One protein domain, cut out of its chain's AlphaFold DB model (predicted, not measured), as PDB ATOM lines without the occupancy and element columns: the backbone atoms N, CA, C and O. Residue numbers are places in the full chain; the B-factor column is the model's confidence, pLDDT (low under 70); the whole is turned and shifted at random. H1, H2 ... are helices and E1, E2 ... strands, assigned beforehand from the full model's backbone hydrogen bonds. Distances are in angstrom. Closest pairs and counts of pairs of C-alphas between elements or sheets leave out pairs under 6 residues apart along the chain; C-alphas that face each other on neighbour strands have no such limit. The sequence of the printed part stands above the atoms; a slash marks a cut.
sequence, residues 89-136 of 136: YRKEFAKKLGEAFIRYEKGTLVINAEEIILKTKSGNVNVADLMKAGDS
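This is residues 89 to 136 of the 136 residues of an uncharacterized protein of Lachnospiraceae bacterium 5_1_63FAA (UniProt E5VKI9). The model shows two small lobes joined by the tight link of residues 113 to 116: a three-strand antiparallel sheet, E1, E2 and E3, makes one lobe, and the hairpin of E4 and E5, with the short helix H1 following directly on E5, makes the other. The tip of that hairpin, residues 119 to 124, and the tail, residues 130 to 136, stick out. The printed part has 48 residues with five named strands and then one named helix, in the order E1 E2 E3 E4 E5 H1; the larger sheet has the order E1 - E2 - E3, and the class is mixed, helices and strands. The whole is loose, with a radius of gyration of the C-alphas of 12.9 A and spans of 32 by 24 by 19 A.

Look first at E2, residues 101 to 105, the inner strand of a meander, each strand the antiparallel neighbour of the one before. On E1, residues 89 to 92, find N 91 and O 102 at 2.9 A, within hydrogen-bond range; these two strands form a hairpin at 172 degrees. The other edge strand is E3, residues 108 to 112, in a hairpin with E2 at 166 degrees, where N 110 and O 103 are 2.8 A apart. Past the link, E4, residues 117 to 120, is apart from E3. It forms an antiparallel hairpin with E5, residues 123 to 126, at 164 degrees, with N 118 and O 125 at 2.9 A. H1, residues 127 to 134, is not on the three-strand sheet; its closest C-alpha pair with E4 is Ile 117 and Val 127, 6.3 A. Every O i to N i+4 pair in H1 is within hydrogen-bond range.

Find C-alpha 101 at (34.756, -105.425, 81.081); from there E2 runs 13.0 A to C-alpha 105. E3 measures 12.5 A, and E1, which begins at C-alpha 89 at (24.661, -104.284, 83.417), measures 10.3 A. E4 is 9.9 A long and E5 10.6 A. H1 runs 11.0 A and ends at C-alpha 134 at (42.043, -124.137, 94.520).

The two C-alphas farthest apart are those of Lys 95 and Ser 136, 36.9 A. The printed part has no cut and ends at the chain's last residue. The link from E1 to E2, with 8 residues, is short; the others are tight, and no link is long. The mean pLDDT of the printed part is 94.3, and residue 136 is the one under 70.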
ATOM      1  N   TYR A  89      23.738-105.404  83.249       97.94
ATOM      2  CA  TYR A  89      24.661-104.284  83.417       97.94
ATOM      3  C   TYR A  89      26.004-104.640  82.790       97.94
ATOM      4  O   TYR A  89      26.578-105.682  83.106       97.94
ATOM      5  N   ARG A  90      26.542-103.761  81.945       97.75
ATOM      6  CA  ARG A  90      27.871-103.912  81.349       97.75
ATOM      7  C   ARG A  90      28.620-102.591  81.402       97.75
ATOM      8  O   ARG A  90      28.083-101.555  81.021       97.75
ATOM      9  N   LYS A  91      29.881-102.651  81.817       95.38
ATOM     10  CA  LYS A  91      30.827-101.544  81.715       95.38
ATOM     11  C   LYS A  91      32.125-102.028  81.087       95.38
ATOM     12  O   LYS A  91      32.772-102.930  81.616       95.38
ATOM     13  N   GLU A  92      32.481-101.412  79.970       94.88
ATOM     14  CA  GLU A  92      33.748-101.630  79.275       94.88
ATOM     15  C   GLU A  92      34.865-100.831  79.953       94.88
ATOM     16  O   GLU A  92      34.658 -99.713  80.428       94.88
ATOM     17  N   PHE A  93      36.054-101.420  79.993       94.81
ATOM     18  CA  PHE A  93      37.291-100.789  80.455       94.81
ATOM     19  C   PHE A  93      38.304-100.602  79.319       94.81
ATOM     20  O   PHE A  93      39.214 -99.786  79.447       94.81
ATOM     21  N   ALA A  94      38.161-101.352  78.223       93.75
ATOM     22  CA  ALA A  94      38.995-101.244  77.031       93.75
ATOM     23  C   ALA A  94      38.296-100.440  75.926       93.75
ATOM     24  O   ALA A  94      37.074-100.315  75.907       93.75
ATOM     25  N   LYS A  95      39.089 -99.915  74.983       88.81
ATOM     26  CA  LYS A  95      38.572 -99.204  73.804       88.81
ATOM     27  C   LYS A  95      37.819-100.129  72.855       88.81
ATOM     28  O   LYS A  95      36.752 -99.788  72.358       88.81
ATOM     29  N   LYS A  96      38.351-101.330  72.635       92.00
ATOM     30  CA  LYS A  96      37.671-102.351  71.847       92.00
ATOM     31  C   LYS A  96      36.717-103.134  72.743       92.00
ATOM     32  O   LYS A  96      37.122-103.701  73.760       92.00
ATOM     33  N   LEU A  97      35.456-103.195  72.320       92.94
ATOM     34  CA  LEU A  97      34.403-103.926  73.020       92.94
ATOM     35  C   LEU A  97      34.818-105.376  73.301       92.94
ATOM     36  O   LEU A  97      35.277-106.091  72.407       92.94
ATOM     37  N   GLY A  98      34.625-105.809  74.545       95.75
ATOM     38  CA  GLY A  98      34.864-107.190  74.960       95.75
ATOM     39  C   GLY A  98      36.286-107.516  75.411       95.75
ATOM     40  O   GLY A  98      36.468-108.572  76.013       95.75
ATOM     41  N   GLU A  99      37.275-106.642  75.198       96.88
ATOM     42  CA  GLU A  99      38.653-106.909  75.646       96.88
ATOM     43  C   GLU A  99      38.784-106.871  77.172       96.88
ATOM     44  O   GLU A  99      39.397-107.759  77.762       96.88
ATOM     45  N   ALA A 100      38.167-105.886  77.826       97.94
ATOM     46  CA  ALA A 100      38.122-105.813  79.280       97.94
ATOM     47  C   ALA A 100      36.805-105.192  79.743       97.94
ATOM     48  O   ALA A 100      36.477-104.080  79.339       97.94
ATOM     49  N   PHE A 101      36.061-105.886  80.607       97.94
ATOM     50  CA  PHE A 101      34.756-105.425  81.081       97.94
ATOM     51  C   PHE A 101      34.372-106.008  82.441       97.94
ATOM     52  O   PHE A 101      34.870-107.051  82.871       97.94
ATOM     53  N   ILE A 102      33.412-105.351  83.088       98.25
ATOM     54  CA  ILE A 102      32.591-105.935  84.147       98.25
ATOM     55  C   ILE A 102      31.160-106.078  83.630       98.25
ATOM     56  O   ILE A 102      30.605-105.147  83.044       98.25
ATOM     57  N   ARG A 103      30.566-107.255  83.817       98.38
ATOM     58  CA  ARG A 103      29.212-107.567  83.355       98.38
ATOM     59  C   ARG A 103      28.447-108.303  84.438       98.38
ATOM     60  O   ARG A 103      28.949-109.275  84.987       98.38
ATOM     61  N   TYR A 104      27.238-107.855  84.731       98.44
ATOM     62  CA  TYR A 104      26.328-108.502  85.663       98.44
ATOM     63  C   TYR A 104      25.059-108.933  84.937       98.44
ATOM     64  O   TYR A 104      24.452-108.133  84.229       98.44
ATOM     65  N   GLU A 105      24.658-110.183  85.140       97.81
ATOM     66  CA  GLU A 105      23.398-110.737  84.646       97.81
ATOM     67  C   GLU A 105      22.923-111.847  85.591       97.81
ATOM     68  O   GLU A 105      23.705-112.727  85.957       97.81
ATOM     69  N   LYS A 106      21.636-111.837  85.970       96.44
ATOM     70  CA  LYS A 106      20.959-112.952  86.672       96.44
ATOM     71  C   LYS A 106      21.742-113.501  87.879       96.44
ATOM     72  O   LYS A 106      21.858-114.708  88.076       96.44
ATOM     73  N   GLY A 107      22.301-112.604  88.693       97.38
ATOM     74  CA  GLY A 107      23.055-112.967  89.899       97.38
ATOM     75  C   GLY A 107      24.520-113.348  89.665       97.38
ATOM     76  O   GLY A 107      25.230-113.595  90.635       97.38
ATOM     77  N   THR A 108      24.993-113.348  88.420       98.06
ATOM     78  CA  THR A 108      26.385-113.641  88.070       98.06
ATOM     79  C   THR A 108      27.112-112.356  87.699       98.06
ATOM     80  O   THR A 108      26.662-111.610  86.832       98.06
ATOM     81  N   LEU A 109      28.253-112.110  88.346       98.38
ATOM     82  CA  LEU A 109      29.174-111.030  88.009       98.38
ATOM     83  C   LEU A 109      30.397-111.617  87.302       98.38
ATOM     84  O   LEU A 109      31.114-112.436  87.874       98.38
ATOM     85  N   VAL A 110      30.646-111.169  86.080       98.06
ATOM     86  CA  VAL A 110      31.818-111.514  85.281       98.06
ATOM     87  C   VAL A 110      32.759-110.317  85.266       98.06
ATOM     88  O   VAL A 110      32.363-109.217  84.881       98.06
ATOM     89  N   ILE A 111      34.006-110.542  85.668       98.12
ATOM     90  CA  ILE A 111      35.115-109.611  85.462       98.12
ATOM     91  C   ILE A 111      36.015-110.270  84.422       98.12
ATOM     92  O   ILE A 111      36.564-111.339  84.682       98.12
ATOM     93  N   ASN A 112      36.115-109.667  83.243       97.69
ATOM     94  CA  ASN A 112      36.856-110.206  82.109       97.69
ATOM     95  C   ASN A 112      37.987-109.255  81.726       97.69
ATOM     96  O   ASN A 112      37.744-108.062  81.551       97.69
ATOM     97  N   ALA A 113      39.190-109.796  81.575       97.94
ATOM     98  CA  ALA A 113      40.362-109.154  80.991       97.94
ATOM     99  C   ALA A 113      41.390-110.246  80.642       97.94
ATOM    100  O   ALA A 113      41.278-111.369  81.133       97.94
ATOM    101  N   GLU A 114      42.406-109.914  79.842       97.06
ATOM    102  CA  GLU A 114      43.538-110.818  79.567       97.06
ATOM    103  C   GLU A 114      44.285-111.217  80.853       97.06
ATOM    104  O   GLU A 114      44.638-112.379  81.043       97.06
ATOM    105  N   GLU A 115      44.464-110.267  81.773       97.19
ATOM    106  CA  GLU A 115      45.063-110.483  83.088       97.19
ATOM    107  C   GLU A 115      44.290-109.696  84.156       97.19
ATOM    108  O   GLU A 115      43.941-108.531  83.957       97.19
ATOM    109  N   ILE A 116      44.037-110.318  85.316       97.94
ATOM    110  CA  ILE A 116      43.405-109.662  86.470       97.94
ATOM    111  C   ILE A 116      44.334-109.763  87.679       97.94
ATOM    112  O   ILE A 116      44.607-110.852  88.192       97.94
ATOM    113  N   ILE A 117      44.771-108.601  88.169       97.69
ATOM    114  CA  ILE A 117      45.606-108.464  89.365       97.69
ATOM    115  C   ILE A 117      44.793-107.795  90.471       97.69
ATOM    116  O   ILE A 117      44.363-106.648  90.346       97.69
ATOM    117  N   LEU A 118      44.640-108.487  91.599       96.50
ATOM    118  CA  LEU A 118      44.053-107.921  92.808       96.50
ATOM    119  C   LEU A 118      45.172-107.327  93.663       96.50
ATOM    120  O   LEU A 118      46.053-108.046  94.135       96.50
ATOM    121  N   LYS A 119      45.154-106.005  93.860       97.69
ATOM    122  CA  LYS A 119      46.204-105.273  94.580       97.69
ATOM    123  C   LYS A 119      45.669-104.641  95.858       97.69
ATOM    124  O   LYS A 119      44.630-103.991  95.869       97.69
ATOM    125  N   THR A 120      46.434-104.780  96.930       96.75
ATOM    126  CA  THR A 120      46.193-104.143  98.226       96.75
ATOM    127  C   THR A 120      47.477-103.477  98.721       96.75
ATOM    128  O   THR A 120      48.528-103.554  98.082       96.75
ATOM    129  N   LYS A 121      47.423-102.840  99.896       97.19
ATOM    130  CA  LYS A 121      48.630-102.333 100.564       97.19
ATOM    131  C   LYS A 121      49.617-103.453 100.926       97.19
ATOM    132  O   LYS A 121      50.817-103.209 100.949       97.19
ATOM    133  N   SER A 122      49.119-104.656 101.206       96.69
ATOM    134  CA  SER A 122      49.929-105.789 101.670       96.69
ATOM    135  C   SER A 122      50.590-106.575 100.536       96.69
ATOM    136  O   SER A 122      51.434-107.421 100.805       96.69
ATOM    137  N   GLY A 123      50.213-106.323  99.280       96.69
ATOM    138  CA  GLY A 123      50.739-107.048  98.129       96.69
ATOM    139  C   GLY A 123      49.755-107.101  96.968       96.69
ATOM    140  O   GLY A 123      48.754-106.384  96.942       96.69
ATOM    141  N   ASN A 124      50.048-107.957  95.998       97.31
ATOM    142  CA  ASN A 124      49.166-108.244  94.876       97.31
ATOM    143  C   ASN A 124      49.126-109.750  94.602       97.31
ATOM    144  O   ASN A 124      50.043-110.469  94.995       97.31
ATOM    145  N   VAL A 125      48.053-110.205  93.962       96.50
ATOM    146  CA  VAL A 125      47.901-111.583  93.494       96.50
ATOM    147  C   VAL A 125      47.265-111.584  92.109       96.50
ATOM    148  O   VAL A 125      46.323-110.828  91.855       96.50
ATOM    149  N   ASN A 126      47.784-112.423  91.217       96.94
ATOM    150  CA  ASN A 126      47.157-112.695  89.931       96.94
ATOM    151  C   ASN A 126      46.045-113.736  90.132       96.94
ATOM    152  O   ASN A 126      46.255-114.764  90.780       96.94
ATOM    153  N   VAL A 127      44.854-113.486  89.580       95.44
ATOM    154  CA  VAL A 127      43.713-114.413  89.678       95.44
ATOM    155  C   VAL A 127      44.063-115.813  89.149       95.44
ATOM    156  O   VAL A 127      43.606-116.803  89.719       95.44
ATOM    157  N   ALA A 128      44.936-115.929  88.144       95.06
ATOM    158  CA  ALA A 128      45.420-117.212  87.632       95.06
ATOM    159  C   ALA A 128      46.146-118.061  88.685       95.06
ATOM    160  O   ALA A 128      46.062-119.289  88.647       95.06
ATOM    161  N   ASP A 129      46.832-117.435  89.638       94.56
ATOM    162  CA  ASP A 129      47.523-118.156  90.707       94.56
ATOM    163  C   ASP A 129      46.559-118.608  91.809       94.56
ATOM    164  O   ASP A 129      46.755-119.673  92.393       94.56
ATOM    165  N   LEU A 130      45.471-117.862  92.036       91.88
ATOM    166  CA  LEU A 130      44.389-118.284  92.933       91.88
ATOM    167  C   LEU A 130      43.657-119.520  92.399       91.88
ATOM    168  O   LEU A 130      43.324-120.405  93.181       91.88
ATOM    169  N   MET A 131      43.439-119.598  91.081       90.88
ATOM    170  CA  MET A 131      42.791-120.758  90.456       90.88
ATOM    171  C   MET A 131      43.617-122.034  90.654       90.88
ATOM    172  O   MET A 131      43.086-123.036  91.119       90.88
ATOM    173  N   LYS A 132      44.936-121.972  90.422       92.12
ATOM    174  CA  LYS A 132      45.840-123.119  90.631       92.12
ATOM    175  C   LYS A 132      45.856-123.610  92.083       92.12
ATOM    176  O   LYS A 132      45.999-124.802  92.311       92.12
ATOM    177  N   ALA A 133      45.745-122.698  93.051       84.19
ATOM    178  CA  ALA A 133      45.746-123.037  94.474       84.19
ATOM    179  C   ALA A 133      44.433-123.687  94.950       84.19
ATOM    180  O   ALA A 133      44.420-124.325  95.997       84.19
ATOM    181  N   GLY A 134      43.328-123.499  94.220       77.06
ATOM    182  CA  GLY A 134      42.043-124.137  94.520       77.06
ATOM    183  C   GLY A 134      41.925-125.573  94.003       77.06
ATOM    184  O   GLY A 134      41.095-126.325  94.507       77.06
ATOM    185  N   ASP A 135      42.757-125.949  93.029       74.19
ATOM    186  CA  ASP A 135      42.764-127.280  92.408       74.19
ATOM    187  C   ASP A 135      43.678-128.297  93.132       74.19
ATOM    188  O   ASP A 135      43.741-129.464  92.736       74.19
ATOM    189  N   SER A 136      44.404-127.864  94.172       57.69
ATOM    190  CA  SER A 136      45.333-128.672  94.987       57.69
ATOM    191  C   SER A 136      44.751-129.060  96.340       57.69
ATOM    192  O   SER A 136      44.945-130.226  96.751       57.69
TER     193      SER A 136